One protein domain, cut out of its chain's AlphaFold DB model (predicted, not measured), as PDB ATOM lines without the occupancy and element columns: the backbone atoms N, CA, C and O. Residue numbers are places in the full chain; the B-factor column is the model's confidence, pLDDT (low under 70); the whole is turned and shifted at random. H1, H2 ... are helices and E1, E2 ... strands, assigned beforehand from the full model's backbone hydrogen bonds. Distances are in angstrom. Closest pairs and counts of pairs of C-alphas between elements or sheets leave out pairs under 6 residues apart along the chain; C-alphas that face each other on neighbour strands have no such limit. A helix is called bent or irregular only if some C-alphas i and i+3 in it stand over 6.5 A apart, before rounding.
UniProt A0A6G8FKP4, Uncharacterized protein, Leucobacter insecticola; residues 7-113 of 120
ATOM      1  N   GLU A   7      33.563  42.179 -61.648       88.19
ATOM      2  CA  GLU A   7      32.433  42.606 -62.475       88.19
ATOM      3  C   GLU A   7      31.416  41.469 -62.610       88.19
ATOM      4  O   GLU A   7      30.217  41.690 -62.428       88.19
ATOM      5  N   ASP A   8      31.901  40.246 -62.794       89.81
ATOM      6  CA  ASP A   8      31.107  39.023 -62.789       89.81
ATOM      7  C   ASP A   8      30.461  38.778 -61.414       89.81
ATOM      8  O   ASP A   8      29.246  38.592 -61.304       89.81
ATOM      9  N   LEU A   9      31.229  38.930 -60.326       89.31
ATOM     10  CA  LEU A   9      30.712  38.881 -58.950       89.31
ATOM     11  C   LEU A   9      29.575  39.886 -58.735       89.31
ATOM     12  O   LEU A   9      28.558  39.578 -58.106       89.31
ATOM     13  N   PHE A  10      29.740  41.101 -59.262       89.81
ATOM     14  CA  PHE A  10      28.707  42.128 -59.223       89.81
ATOM     15  C   PHE A  10      27.482  41.730 -60.049       89.81
ATOM     16  O   PHE A  10      26.362  41.919 -59.573       89.81
ATOM     17  N   GLY A  11      27.675  41.167 -61.243       89.56
ATOM     18  CA  GLY A  11      26.609  40.659 -62.102       89.56
ATOM     19  C   GLY A  11      25.764  39.600 -61.395       89.56
ATOM     20  O   GLY A  11      24.543  39.753 -61.297       89.56
ATOM     21  N   HIS A  12      26.413  38.591 -60.812       92.25
ATOM     22  CA  HIS A  12      25.758  37.536 -60.039       92.25
ATOM     23  C   HIS A  12      25.012  38.087 -58.820       92.25
ATOM     24  O   HIS A  12      23.819  37.822 -58.654       92.25
ATOM     25  N   ALA A  13      25.668  38.920 -58.005       89.56
ATOM     26  CA  ALA A  13      25.033  39.528 -56.840       89.56
ATOM     27  C   ALA A  13      23.836  40.407 -57.238       89.56
ATOM     28  O   ALA A  13      22.787  40.365 -56.602       89.56
ATOM     29  N   ARG A  14      23.954  41.203 -58.304       89.00
ATOM     30  CA  ARG A  14      22.858  42.050 -58.794       89.00
ATOM     31  C   ARG A  14      21.689  41.222 -59.318       89.00
ATOM     32  O   ARG A  14      20.548  41.593 -59.066       89.00
ATOM     33  N   SER A  15      21.962  40.133 -60.032       91.00
ATOM     34  CA  SER A  15      20.926  39.219 -60.519       91.00
ATOM     35  C   SER A  15      20.153  38.587 -59.357       91.00
ATOM     36  O   SER A  15      18.923  38.579 -59.368       91.00
ATOM     37  N   TYR A  16      20.867  38.142 -58.317       91.31
ATOM     38  CA  TYR A  16      20.268  37.474 -57.163       91.31
ATOM     39  C   TYR A  16      19.514  38.443 -56.237       91.31
ATOM     40  O   TYR A  16      18.372  38.191 -55.869       91.31
ATOM     41  N   PHE A  17      20.132  39.570 -55.873       87.56
ATOM     42  CA  PHE A  17      19.624  40.483 -54.840       87.56
ATOM     43  C   PHE A  17      18.904  41.725 -55.377       87.56
ATOM     44  O   PHE A  17      18.383  42.515 -54.592       87.56
ATOM     45  N   GLY A  18      18.882  41.949 -56.693       82.75
ATOM     46  CA  GLY A  18      18.435  43.218 -57.282       82.75
ATOM     47  C   GLY A  18      16.975  43.594 -57.010       82.75
ATOM     48  O   GLY A  18      16.609  44.750 -57.210       82.75
ATOM     49  N   ARG A  19      16.145  42.647 -56.556       80.44
ATOM     50  CA  ARG A  19      14.761  42.908 -56.125       80.44
ATOM     51  C   ARG A  19      14.671  43.412 -54.682       80.44
ATOM     52  O   ARG A  19      13.788  44.206 -54.380       80.44
ATOM     53  N   ASP A  20      15.596  42.990 -53.824       74.94
ATOM     54  CA  ASP A  20      15.570  43.223 -52.371       74.94
ATOM     55  C   ASP A  20      16.559  44.313 -51.921       74.94
ATOM     56  O   ASP A  20      16.609  44.710 -50.748       74.94
ATOM     57  N   GLY A  21      17.366  44.821 -52.853       75.56
ATOM     58  CA  GLY A  21      18.383  45.809 -52.552       75.56
ATOM     59  C   GLY A  21      19.141  46.330 -53.763       75.56
ATOM     60  O   GLY A  21      18.702  46.266 -54.908       75.56
ATOM     61  N   SER A  22      20.312  46.886 -53.480       76.56
ATOM     62  CA  SER A  22      21.244  47.403 -54.472       76.56
ATOM     63  C   SER A  22      22.645  46.853 -54.225       76.56
ATOM     64  O   SER A  22      23.112  46.751 -53.088       76.56
ATOM     65  N   CYS A  23      23.334  46.526 -55.312       79.12
ATOM     66  CA  CYS A  23      24.736  46.129 -55.301       79.12
ATOM     67  C   CYS A  23      25.582  47.306 -55.795       79.12
ATOM     68  O   CYS A  23      25.171  48.031 -56.705       79.12
ATOM     69  N   ARG A  24      26.774  47.496 -55.229       74.75
ATOM     70  CA  ARG A  24      27.776  48.447 -55.731       74.75
ATOM     71  C   ARG A  24      29.138  47.770 -55.799       74.75
ATOM     72  O   ARG A  24      29.637  47.312 -54.777       74.75
ATOM     73  N   ALA A  25      29.739  47.720 -56.981       67.19
ATOM     74  CA  ALA A  25      31.098  47.217 -57.154       67.19
ATOM     75  C   ALA A  25      32.134  48.293 -56.790       67.19
ATOM     76  O   ALA A  25      31.939  49.470 -57.100       67.19
ATOM     77  N   TYR A  26      33.239  47.891 -56.158       69.38
ATOM     78  CA  TYR A  26      34.389  48.746 -55.865       69.38
ATOM     79  C   TYR A  26      35.671  48.050 -56.340       69.38
ATOM     80  O   TYR A  26      36.084  47.032 -55.782       69.38
ATOM     81  N   SER A  27      36.309  48.605 -57.372       57.31
ATOM     82  CA  SER A  27      37.493  48.014 -58.012       57.31
ATOM     83  C   SER A  27      38.830  48.582 -57.520       57.31
ATOM     84  O   SER A  27      39.856  47.922 -57.672       57.31
ATOM     85  N   SER A  28      38.868  49.756 -56.879       48.75
ATOM     86  CA  SER A  28      40.130  50.352 -56.419       48.75
ATOM     87  C   SER A  28      40.582  49.787 -55.063       48.75
ATOM     88  O   SER A  28      40.076  50.151 -54.005       48.75
ATOM     89  N   GLY A  29      41.574  48.890 -55.110       57.09
ATOM     90  CA  GLY A  29      42.381  48.466 -53.957       57.09
ATOM     91  C   GLY A  29      41.904  47.230 -53.191       57.09
ATOM     92  O   GLY A  29      42.556  46.852 -52.224       57.09
ATOM     93  N   GLY A  30      40.805  46.578 -53.589       60.88
ATOM     94  CA  GLY A  30      40.283  45.474 -52.780       60.88
ATOM     95  C   GLY A  30      39.408  44.402 -53.440       60.88
ATOM     96  O   GLY A  30      39.112  43.416 -52.777       60.88
ATOM     97  N   LEU A  31      39.027  44.554 -54.714       79.88
ATOM     98  CA  LEU A  31      38.197  43.579 -55.443       79.88
ATOM     99  C   LEU A  31      36.932  43.153 -54.666       79.88
ATOM    100  O   LEU A  31      36.691  41.961 -54.456       79.88
ATOM    101  N   TRP A  32      36.132  44.135 -54.225       84.56
ATOM    102  CA  TRP A  32      34.925  43.877 -53.436       84.56
ATOM    103  C   TRP A  32      33.646  44.349 -54.132       84.56
ATOM    104  O   TRP A  32      33.616  45.396 -54.781       84.56
ATOM    105  N   VAL A  33      32.541  43.657 -53.868       85.50
ATOM    106  CA  VAL A  33      31.178  44.133 -54.125       85.50
ATOM    107  C   VAL A  33      30.503  44.427 -52.794       85.50
ATOM    108  O   VAL A  33      30.392  43.568 -51.927       85.50
ATOM    109  N   LYS A  34      30.039  45.660 -52.613       86.81
ATOM    110  CA  LYS A  34      29.227  46.064 -51.466       86.81
ATOM    111  C   LYS A  34      27.765  45.726 -51.733       86.81
ATOM    112  O   LYS A  34      27.200  46.144 -52.745       86.81
ATOM    113  N   LEU A  35      27.147  45.036 -50.786       84.81
ATOM    114  CA  LEU A  35      25.748  44.643 -50.826       84.81
ATOM    115  C   LEU A  35      24.930  45.476 -49.838       84.81
ATOM    116  O   LEU A  35      25.143  45.410 -48.623       84.81
ATOM    117  N   GLN A  36      23.988  46.260 -50.357       83.69
ATOM    118  CA  GLN A  36      23.040  47.035 -49.561       83.69
ATOM    119  C   GLN A  36      21.640  46.449 -49.742       83.69
ATOM    120  O   GLN A  36      21.036  46.619 -50.798       83.69
ATOM    121  N   LEU A  37      21.116  45.778 -48.718       77.31
ATOM    122  CA  LEU A  37      19.783  45.168 -48.729       77.31
ATOM    123  C   LEU A  37      18.870  45.946 -47.790       77.31
ATOM    124  O   LEU A  37      19.317  46.412 -46.744       77.31
ATOM    125  N   HIS A  38      17.600  46.114 -48.160       75.12
ATOM    126  CA  HIS A  38      16.608  46.807 -47.321       75.12
ATOM    127  C   HIS A  38      17.043  48.218 -46.862       75.12
ATOM    128  O   HIS A  38      16.728  48.664 -45.762       75.12
ATOM    129  N   GLY A  39      17.818  48.925 -47.689       69.25
ATOM    130  CA  GLY A  39      18.307  50.271 -47.381       69.25
ATOM    131  C   GLY A  39      19.512  50.330 -46.434       69.25
ATOM    132  O   GLY A  39      20.078  51.412 -46.282       69.25
ATOM    133  N   VAL A  40      19.980  49.203 -45.888       70.94
ATOM    134  CA  VAL A  40      21.163  49.128 -45.016       70.94
ATOM    135  C   VAL A  40      22.278  48.318 -45.659       70.94
ATOM    136  O   VAL A  40      22.060  47.433 -46.485       70.94
ATOM    137  N   HIS A  41      23.518  48.659 -45.332       71.88
ATOM    138  CA  HIS A  41      24.665  47.897 -45.804       71.88
ATOM    139  C   HIS A  41      24.792  46.623 -44.976       71.88
ATOM    140  O   HIS A  41      24.853  46.691 -43.754       71.88
ATOM    141  N   VAL A  42      24.814  45.480 -45.661       70.75
ATOM    142  CA  VAL A  42      24.804  44.170 -45.004       70.75
ATOM    143  C   VAL A  42      26.126  43.442 -45.220       70.75
ATOM    144  O   VAL A  42      26.712  42.960 -44.258       70.75
ATOM    145  N   PHE A  43      26.644  43.407 -46.455       81.00
ATOM    146  CA  PHE A  43      27.821  42.595 -46.791       81.00
ATOM    147  C   PHE A  43      28.820  43.277 -47.728       81.00
ATOM    148  O   PHE A  43      28.498  44.203 -48.473       81.00
ATOM    149  N   TYR A  44      30.049  42.774 -47.689       85.19
ATOM    150  CA  TYR A  44      31.092  42.887 -48.696       85.19
ATOM    151  C   TYR A  44      31.379  41.485 -49.232       85.19
ATOM    152  O   TYR A  44      31.689  40.586 -48.456       85.19
ATOM    153  N   LEU A  45      31.285  41.309 -50.540       84.94
ATOM    154  CA  LEU A  45      31.679  40.097 -51.247       84.94
ATOM    155  C   LEU A  45      33.070  40.345 -51.820       84.94
ATOM    156  O   LEU A  45      33.300  41.422 -52.365       84.94
ATOM    157  N   GLN A  46      33.978  39.390 -51.701       86.56
ATOM    158  CA  GLN A  46      35.378  39.555 -52.062       86.56
ATOM    159  C   GLN A  46      35.829  38.493 -53.052       86.56
ATOM    160  O   GLN A  46      35.626  37.298 -52.823       86.56
ATOM    161  N   MET A  47      36.514  38.940 -54.103       85.56
ATOM    162  CA  MET A  47      37.351  38.062 -54.916       85.56
ATOM    163  C   MET A  47      38.609  37.658 -54.135       85.56
ATOM    164  O   MET A  47      39.096  38.432 -53.313       85.56
ATOM    165  N   PRO A  48      39.195  36.487 -54.398       78.44
ATOM    166  CA  PRO A  48      40.395  36.067 -53.693       78.44
ATOM    167  C   PRO A  48      41.535  37.076 -53.904       78.44
ATOM    168  O   PRO A  48      41.860  37.450 -55.032       78.44
ATOM    169  N   VAL A  49      42.141  37.529 -52.803       72.50
ATOM    170  CA  VAL A  49      43.324  38.405 -52.791       72.50
ATOM    171  C   VAL A  49      44.332  37.927 -51.749       72.50
ATOM    172  O   VAL A  49      43.962  37.368 -50.717       72.50
ATOM    173  N   GLY A  50      45.615  38.199 -51.995       74.75
ATOM    174  CA  GLY A  50      46.689  37.874 -51.057       74.75
ATOM    175  C   GLY A  50      46.807  36.368 -50.814       74.75
ATOM    176  O   GLY A  50      47.050  35.613 -51.749       74.75
ATOM    177  N   GLU A  51      46.644  35.952 -49.557       73.56
ATOM    178  CA  GLU A  51      46.783  34.557 -49.108       73.56
ATOM    179  C   GLU A  51      45.517  33.704 -49.319       73.56
ATOM    180  O   GLU A  51      45.528  32.503 -49.048       73.56
ATOM    181  N   MET A  52      44.417  34.294 -49.807       75.88
ATOM    182  CA  MET A  52      43.211  33.533 -50.138       75.88
ATOM    183  C   MET A  52      43.464  32.568 -51.296       75.88
ATOM    184  O   MET A  52      44.119  32.906 -52.284       75.88
ATOM    185  N   ARG A  53      42.875  31.371 -51.218       82.31
ATOM    186  CA  ARG A  53      42.956  30.417 -52.324       82.31
ATOM    187  C   ARG A  53      42.231  30.971 -53.551       82.31
ATOM    188  O   ARG A  53      41.093  31.427 -53.449       82.31
ATOM    189  N   ALA A  54      42.870  30.877 -54.716       81.69
ATOM    190  CA  ALA A  54      42.351  31.411 -55.978       81.69
ATOM    191  C   ALA A  54      41.009  30.791 -56.423       81.69
ATOM    192  O   ALA A  54      40.303  31.371 -57.240       81.69
ATOM    193  N   ASP A  55      40.648  29.626 -55.884       88.19
ATOM    194  CA  ASP A  55      39.403  28.906 -56.151       88.19
ATOM    195  C   ASP A  55      38.284  29.222 -55.146       88.19
ATOM    196  O   ASP A  55      37.296  28.491 -55.096       88.19
ATOM    197  N   THR A  56      38.413  30.290 -54.353       90.69
ATOM    198  CA  THR A  56      37.432  30.667 -53.323       90.69
ATOM    199  C   THR A  56      36.991  32.118 -53.432       90.69
ATOM    200  O   THR A  56      37.702  32.958 -53.976       90.69
ATOM    201  N   VAL A  57      35.814  32.414 -52.890       90.44
ATOM    202  CA  VAL A  57      35.301  33.767 -52.661       90.44
ATOM    203  C   VAL A  57      34.953  33.929 -51.187       90.44
ATOM    204  O   VAL A  57      34.678  32.948 -50.496       90.44
ATOM    205  N   ALA A  58      34.967  35.159 -50.688       90.38
ATOM    206  CA  ALA A  58      34.688  35.424 -49.281       90.38
ATOM    207  C   ALA A  58      33.596  36.470 -49.097       90.38
ATOM    208  O   ALA A  58      33.401  37.356 -49.930       90.38
ATOM    209  N   PHE A  59      32.896  36.379 -47.975       88.94
ATOM    210  CA  PHE A  59      31.810  37.274 -47.618       88.94
ATOM    211  C   PHE A  59      32.022  37.798 -46.211       88.94
ATOM    212  O   PHE A  59      32.285  37.047 -45.277       88.94
ATOM    213  N   PHE A  60      31.861  39.105 -46.053       87.56
ATOM    214  CA  PHE A  60      32.085  39.779 -44.788       87.56
ATOM    215  C   PHE A  60      30.940  40.728 -44.496       87.56
ATOM    216  O   PHE A  60      30.605  41.562 -45.334       87.56
ATOM    217  N   HIS A  61      30.374  40.669 -43.300       83.12
ATOM    218  CA  HIS A  61      29.436  41.685 -42.829       83.12
ATOM    219  C   HIS A  61      30.148  42.694 -41.936       83.12
ATOM    220  O   HIS A  61      31.171  42.392 -41.314       83.12
ATOM    221  N   GLN A  62      29.636  43.921 -41.917       78.50
ATOM    222  CA  GLN A  62      30.153  44.962 -41.039       78.50
ATOM    223  C   GLN A  62      29.464  44.852 -39.675       78.50
ATOM    224  O   GLN A  62      28.252  45.025 -39.586       78.50
ATOM    225  N   VAL A  63      30.241  44.588 -38.621       74.19
ATOM    226  CA  VAL A  63      29.732  44.486 -37.238       74.19
ATOM    227  C   VAL A  63      29.845  45.805 -36.474       74.19
ATOM    228  O   VAL A  63      29.041  46.079 -35.591       74.19
ATOM    229  N   ALA A  64      30.838  46.625 -36.819       71.38
ATOM    230  CA  ALA A  64      31.053  47.971 -36.295       71.38
ATOM    231  C   ALA A  64      31.849  48.793 -37.321       71.38
ATOM    232  O   ALA A  64      32.328  48.256 -38.323       71.38
ATOM    233  N   ASP A  65      32.005  50.096 -37.102       74.88
ATOM    234  CA  ASP A  65      32.806  50.944 -37.988       74.88
ATOM    235  C   ASP A  65      34.241  50.424 -38.127       74.88
ATOM    236  O   ASP A  65      34.977  50.278 -37.155       74.88
ATOM    237  N   GLY A  66      34.615  50.082 -39.364       71.25
ATOM    238  CA  GLY A  66      35.920  49.500 -39.691       71.25
ATOM    239  C   GLY A  66      36.101  48.025 -39.310       71.25
ATOM    240  O   GLY A  66      37.104  47.435 -39.704       71.25
ATOM    241  N   VAL A  67      35.144  47.401 -38.615       77.25
ATOM    242  CA  VAL A  67      35.237  46.001 -38.173       77.25
ATOM    243  C   VAL A  67      34.341  45.113 -39.031       77.25
ATOM    244  O   VAL A  67      33.126  45.313 -39.122       77.25
ATOM    245  N   ARG A  68      34.951  44.102 -39.652       84.19
ATOM    246  CA  ARG A  68      34.281  43.124 -40.514       84.19
ATOM    247  C   ARG A  68      34.409  41.723 -39.932       84.19
ATOM    248  O   ARG A  68      35.443  41.393 -39.361       84.19
ATOM    249  N   ASN A  69      33.380  40.903 -40.111       84.00
ATOM    250  CA  ASN A  69      33.375  39.505 -39.693       84.00
ATOM    251  C   ASN A  69      32.890  38.616 -40.847       84.00
ATOM    252  O   ASN A  69      32.002  39.008 -41.599       84.00
ATOM    253  N   HIS A  70      33.497  37.443 -40.999       88.00
ATOM    254  CA  HIS A  70      33.131  36.433 -41.996       88.00
ATOM    255  C   HIS A  70      32.194  35.361 -41.427       88.00
ATOM    256  O   HIS A  70      31.532  34.662 -42.187       88.00
ATOM    257  N   VAL A  71      32.094  35.243 -40.099       85.69
ATOM    258  CA  VAL A  71      31.108  34.375 -39.457       85.69
ATOM    259  C   VAL A  71      29.793  35.133 -39.344       85.69
ATOM    260  O   VAL A  71      29.691  36.131 -38.622       85.69
ATOM    261  N   PHE A  72      28.771  34.652 -40.041       81.94
ATOM    262  CA  PHE A  72      27.429  35.216 -40.012       81.94
ATOM    263  C   PHE A  72      26.444  34.194 -39.453       81.94
ATOM    264  O   PHE A  72      26.195  33.159 -40.062       81.94
ATOM    265  N   LEU A  73      25.916  34.473 -38.256       79.44
ATOM    266  CA  LEU A  73      24.990  33.587 -37.534       79.44
ATOM    267  C   LEU A  73      25.481  32.130 -37.424       79.44
ATOM    268  O   LEU A  73      24.709  31.186 -37.566       79.44
ATOM    269  N   GLY A  74      26.780  31.952 -37.170       80.44
ATOM    270  CA  GLY A  74      27.406  30.634 -37.018       80.44
ATOM    271  C   GLY A  74      27.809  29.953 -38.329       80.44
ATOM    272  O   GLY A  74      28.386  28.872 -38.276       80.44
ATOM    273  N   VAL A  75      27.556  30.575 -39.485       82.75
ATOM    274  CA  VAL A  75      28.041  30.108 -40.790       82.75
ATOM    275  C   VAL A  75      29.324  30.854 -41.145       82.75
ATOM    276  O   VAL A  75      29.331  32.085 -41.178       82.75
ATOM    277  N   ASP A  76      30.408  30.121 -41.394       90.00
ATOM    278  CA  ASP A  76      31.682  30.683 -41.850       90.00
ATOM    279  C   ASP A  76      31.638  30.957 -43.360       90.00
ATOM    280  O   ASP A  76      31.420  30.045 -44.157       90.00
ATOM    281  N   LEU A  77      31.832  32.220 -43.742       90.62
ATOM    282  CA  LEU A  77      31.846  32.673 -45.130       90.62
ATOM    283  C   LEU A  77      33.224  33.195 -45.583       90.62
ATOM    284  O   LEU A  77      33.310  33.953 -46.549       90.62
ATOM    285  N   SER A  78      34.306  32.825 -44.892       89.69
ATOM    286  CA  SER A  78      35.671  33.305 -45.173       89.69
ATOM    287  C   SER A  78      36.327  32.699 -46.413       89.69
ATOM    288  O   SER A  78      37.224  33.318 -46.982       89.69
ATOM    289  N   ALA A  79      35.914  31.500 -46.824       91.44
ATOM    290  CA  ALA A  79      36.511  30.769 -47.941       91.44
ATOM    291  C   ALA A  79      35.481  29.834 -48.590       91.44
ATOM    292  O   ALA A  79      35.544  28.612 -48.463       91.44
ATOM    293  N   ILE A  80      34.505  30.420 -49.280       93.62
ATOM    294  CA  ILE A  80      33.476  29.680 -50.012       93.62
ATOM    295  C   ILE A  80      34.070  29.170 -51.327       93.62
ATOM    296  O   ILE A  80      34.632  29.979 -52.073       93.62
ATOM    297  N   PRO A  81      33.969  27.868 -51.651       94.44
ATOM    298  CA  PRO A  81      34.407  27.367 -52.946       94.44
ATOM    299  C   PRO A  81      33.733  28.128 -54.093       94.44
ATOM    300  O   PRO A  81      32.538  28.406 -54.063       94.44
ATOM    301  N   ASN A  82      34.493  28.471 -55.130       93.19
ATOM    302  CA  ASN A  82      33.994  29.229 -56.278       93.19
ATOM    303  C   ASN A  82      33.289  28.307 -57.295       93.19
ATOM    304  O   ASN A  82      33.686  28.187 -58.467       93.19
ATOM    305  N   THR A  83      32.257  27.617 -56.809       95.31
ATOM    306  CA  THR A  83      31.283  26.841 -57.581       95.31
ATOM    307  C   THR A  83      29.931  27.555 -57.541       95.31
ATOM    308  O   THR A  83      29.676  28.366 -56.654       95.31
ATOM    309  N   GLN A  84      29.055  27.270 -58.504       94.69
ATOM    310  CA  GLN A  84      27.719  27.868 -58.516       94.69
ATOM    311  C   GLN A  84      26.919  27.499 -57.260       94.69
ATOM    312  O   GLN A  84      26.320  28.370 -56.638       94.69
ATOM    313  N   GLU A  85      26.939  26.221 -56.882       96.00
ATOM    314  CA  GLU A  85      26.185  25.692 -55.745       96.00
ATOM    315  C   GLU A  85      26.591  26.371 -54.432       96.00
ATOM    316  O   GLU A  85      25.738  26.887 -53.711       96.00
ATOM    317  N   ASP A  86      27.894  26.438 -54.155       94.81
ATOM    318  CA  ASP A  86      28.420  27.012 -52.915       94.81
ATOM    319  C   ASP A  86      28.172  28.526 -52.830       94.81
ATOM    320  O   ASP A  86      27.792  29.056 -51.781       94.81
ATOM    321  N   VAL A  87      28.341  29.237 -53.948       92.88
ATOM    322  CA  VAL A  87      28.119  30.687 -54.026       92.88
ATOM    323  C   VAL A  87      26.641  31.027 -53.852       92.88
ATOM    324  O   VAL A  87      26.302  31.922 -53.076       92.88
ATOM    325  N   GLU A  88      25.745  30.310 -54.531       94.12
ATOM    326  CA  GLU A  88      24.302  30.512 -54.386       94.12
ATOM    327  C   GLU A  88      23.810  30.110 -52.988       94.12
ATOM    328  O   GLU A  88      22.932  30.778 -52.434       94.12
ATOM    329  N   ALA A  89      24.406  29.087 -52.366       93.31
ATOM    330  CA  ALA A  89      24.131  28.735 -50.975       93.31
ATOM    331  C   ALA A  89      24.539  29.867 -50.017       93.31
ATOM    332  O   ALA A  89      23.748  30.254 -49.149       93.31
ATOM    333  N   ALA A  90      25.722  30.462 -50.204       91.88
ATOM    334  CA  ALA A  90      26.167  31.622 -49.431       91.88
ATOM    335  C   ALA A  90      25.243  32.837 -49.639       91.88
ATOM    336  O   ALA A  90      24.855  33.497 -48.669       91.88
ATOM    337  N   PHE A  91      24.810  33.103 -50.877       91.50
ATOM    338  CA  PHE A  91      23.805  34.133 -51.153       91.50
ATOM    339  C   PHE A  91      22.482  33.849 -50.436       91.50
ATOM    340  O   PHE A  91      21.897  34.764 -49.858       91.50
ATOM    341  N   GLY A  92      22.037  32.592 -50.413       89.19
ATOM    342  CA  GLY A  92      20.839  32.165 -49.699       89.19
ATOM    343  C   GLY A  92      20.922  32.423 -48.193       89.19
ATOM    344  O   GLY A  92      19.962  32.921 -47.605       89.19
ATOM    345  N   VAL A  93      22.076  32.157 -47.571       88.31
ATOM    346  CA  VAL A  93      22.332  32.482 -46.153       88.31
ATOM    347  C   VAL A  93      22.228  33.990 -45.917       88.31
ATOM    348  O   VAL A  93      21.508  34.425 -45.018       88.31
ATOM    349  N   ILE A  94      22.896  34.795 -46.748       87.12
ATOM    350  CA  ILE A  94      22.857  36.260 -46.651       87.12
ATOM    351  C   ILE A  94      21.427  36.768 -46.810       87.12
ATOM    352  O   ILE A  94      20.961  37.542 -45.979       87.12
ATOM    353  N   HIS A  95      20.713  36.313 -47.837       84.88
ATOM    354  CA  HIS A  95      19.347  36.738 -48.117       84.88
ATOM    355  C   HIS A  95      18.392  36.394 -46.971       84.88
ATOM    356  O   HIS A  95      17.600  37.229 -46.539       84.88
ATOM    357  N   ARG A  96      18.490  35.170 -46.443       82.69
ATOM    358  CA  ARG A  96      17.604  34.680 -45.384       82.69
ATOM    359  C   ARG A  96      17.719  35.497 -44.101       82.69
ATOM    360  O   ARG A  96      16.725  35.662 -43.396       82.69
ATOM    361  N   TYR A  97      18.919  35.976 -43.789       77.75
ATOM    362  CA  TYR A  97      19.218  36.551 -42.482       77.75
ATOM    363  C   TYR A  97      19.595  38.035 -42.508       77.75
ATOM    364  O   TYR A  97      19.681  38.650 -41.447       77.75
ATOM    365  N   SER A  98      19.757  38.650 -43.681       77.88
ATOM    366  CA  SER A  98      20.047  40.086 -43.826       77.88
ATOM    367  C   SER A  98      19.030  40.974 -43.111       77.88
ATOM    368  O   SER A  98      19.383  42.028 -42.589       77.88
ATOM    369  N   ARG A  99      17.772  40.533 -43.031       73.44
ATOM    370  CA  ARG A  99      16.695  41.245 -42.334       73.44
ATOM    371  C   ARG A  99      16.908  41.339 -40.825       73.44
ATOM    372  O   ARG A  99      16.436  42.294 -40.226       73.44
ATOM    373  N   LEU A 100      17.646  40.406 -40.220       73.00
ATOM    374  CA  LEU A 100      17.999  40.460 -38.795       73.00
ATOM    375  C   LEU A 100      19.055  41.531 -38.493       73.00
ATOM    376  O   LEU A 100      19.214  41.924 -37.346       73.00
ATOM    377  N   MET A 101      19.764  42.011 -39.519       69.88
ATOM    378  CA  MET A 101      20.746  43.092 -39.405       69.88
ATOM    379  C   MET A 101      20.109  44.479 -39.544       69.88
ATOM    380  O   MET A 101      20.808  45.492 -39.492       69.88
ATOM    381  N   LEU A 102      18.791  44.549 -39.756       68.19
ATOM    382  CA  LEU A 102      18.083  45.817 -39.774       68.19
ATOM    383  C   LEU A 102      18.103  46.410 -38.360       68.19
ATOM    384  O   LEU A 102      17.717  45.719 -37.420       68.19
ATOM    385  N   PRO A 103      18.509  47.681 -38.187       66.62
ATOM    386  CA  PRO A 103      18.388  48.352 -36.899       66.62
ATOM    387  C   PRO A 103      16.953  48.244 -36.371       66.62
ATOM    388  O   PRO A 103      16.021  48.339 -37.168       66.62
ATOM    389  N   ASP A 104      16.764  48.146 -35.053       64.06
ATOM    390  CA  ASP A 104      15.449  47.937 -34.412       64.06
ATOM    391  C   ASP A 104      14.343  48.869 -34.938       64.06
ATOM    392  O   ASP A 104      13.195  48.466 -35.108       64.06
ATOM    393  N   LYS A 105      14.697  50.113 -35.291       49.22
ATOM    394  CA  LYS A 105      13.768  51.092 -35.885       49.22
ATOM    395  C   LYS A 105      13.179  50.671 -37.243       49.22
ATOM    396  O   LYS A 105      12.086  51.101 -37.585       49.22
ATOM    397  N   PHE A 106      13.894  49.860 -38.023       56.72
ATOM    398  CA  PHE A 106      13.439  49.319 -39.306       56.72
ATOM    399  C   PHE A 106      12.658  48.017 -39.135       56.72
ATOM    400  O   PHE A 106      11.710  47.806 -39.882       56.72
ATOM    401  N   LEU A 107      13.001  47.189 -38.140       57.03
ATOM    402  CA  LEU A 107      12.175  46.041 -37.753       57.03
ATOM    403  C   LEU A 107      10.799  46.513 -37.276       57.03
ATOM    404  O   LEU A 107       9.792  46.042 -37.784       57.03
ATOM    405  N   ALA A 108      10.753  47.549 -36.433       59.53
ATOM    406  CA  ALA A 108       9.501  48.162 -35.996       59.53
ATOM    407  C   ALA A 108       8.678  48.745 -37.162       59.53
ATOM    408  O   ALA A 108       7.457  48.623 -37.173       59.53
ATOM    409  N   ALA A 109       9.329  49.358 -38.159       55.91
ATOM    410  CA  ALA A 109       8.652  49.852 -39.360       55.91
ATOM    411  C   ALA A 109       8.153  48.711 -40.263       55.91
ATOM    412  O   ALA A 109       7.099  48.841 -40.874       55.91
ATOM    413  N   PHE A 110       8.885  47.596 -40.334       53.03
ATOM    414  CA  PHE A 110       8.489  46.409 -41.088       53.03
ATOM    415  C   PHE A 110       7.336  45.656 -40.410       53.03
ATOM    416  O   PHE A 110       6.400  45.245 -41.085       53.03
ATOM    417  N   ASP A 111       7.366  45.524 -39.084       57.75
ATOM    418  CA  ASP A 111       6.293  44.917 -38.287       57.75
ATOM    419  C   ASP A 111       5.028  45.792 -38.263       57.75
ATOM    420  O   ASP A 111       3.917  45.288 -38.099       57.75
ATOM    421  N   ALA A 112       5.184  47.105 -38.463       58.97
ATOM    422  CA  ALA A 112       4.079  48.043 -38.625       58.97
ATOM    423  C   ALA A 112       3.444  48.018 -40.029       58.97
ATOM    424  O   ALA A 112       2.328  48.520 -40.184       58.97
ATOM    425  N   LEU A 113       4.107  47.436 -41.041       51.84
ATOM    426  CA  LEU A 113       3.503  47.227 -42.359       51.84
ATOM    427  C   LEU A 113       2.479  46.098 -42.256       51.84
ATOM    428  O   LEU A 113       2.802  44.940 -41.985       51.84
TER     429      LEU A 113
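What this domain is: This is residues 7 to 113 of the 120 residues of an uncharacterized protein of Leucobacter insecticola (UniProt A0A6G8FKP4). Picture a strongly twisted sheet of five strands with two helices, H1 and H2, covering one of its faces: H1 on the E1 and E2 part, the long H2 on the E3 and E4 part. The small last helix H3 lies away from the sheet, at one end of the longest axis. The printed part has 107 residues, with three named helices and five named strands in the order H1 E1 E2 E3 E4 E5 H2 H3. The sheet runs E1 E2 E3 E4 E5, antiparallel throughout, and the class is mixed, helices and strands. The whole is compact, with a radius of gyration of the C-alphas of 13.7 A, yet elongated, spanning 45 by 27 by 27 A.

How they stand to each other: Start with the sheet: E1, residues 21 to 26, E2, 32 to 37, E3, 40 to 46, E4, 56 to 64, and E5, 67 to 69, form a meander, each strand the antiparallel neighbour of the one before, and each such pair is a hairpin. Look between E1 and E2 for N 24 and O 34, 2.9 A apart; between E2 and E3 for N 35 and O 43, 2.8 A. E4 is staggered: residues 58 to 61 pair with E3, as at N 44 and O 60, 2.7 A, and residues 61 to 64 with E5, as at N 63 and O 67, 3.0 A. H1, residues 7 to 17, and H2, residues 84 to 101, are on one face of the sheet, as two layers, helices over a sheet. H1 is over E2 at a height over the sheet of 8.2 A, along the strands; its closest C-alphas to E2 are Phe 10 and Val 33, 6.0 A. H2 is over E3 at a height of 9.1 A, also along the strands; Val 42 and Ser 98 have the closest C-alphas, 6.4 A. H1 and H2 only just touch, with 3 pairs of C-alphas within 8 A, closest Phe 17 and His 95 at 7.7 A, H2 using residues 91 to 95 alone; they run the same way at a steep tilt of 55 degrees. H3, residues 104 to 111, is not on the sheet but is near H2, with 6 pairs of C-alphas within 10 A. In H1 and H3 every O i to N i+4 pair is within hydrogen-bond range; in H2, 11 of 14 are.

Where its parts are: Find C-alpha 7 at (32.433, 42.606, -62.475); from there H1 runs 15.1 A to residue 17. E1 spans 16.6 A, E2 15.9 A, E3 18.5 A, E4 25.1 A and E5 6.9 A. H2 begins at C-alpha 84, (27.719, 27.868, -58.516), and covers 25.4 A; it has a kink of 29 degrees near residue 95 and is irregular, C-alphas 96 and 99 being 7.3 A apart. H3, 10.4 A long, ends at C-alpha 111, (6.293, 44.917, -38.287).

The domain as a whole: The two C-alphas farthest apart are those of Glu 51 and Ala 112, 46.0 A. The printed part has no cut, and the one long link is residues 70 to 83, between E5 and H2; within it residues 80 to 81 pair with 56 to 57 of E4, antiparallel. Mean pLDDT of the printed part is 79.6; look for values under 70 at residues 25 to 30, residue 39 and residues 101 to 113.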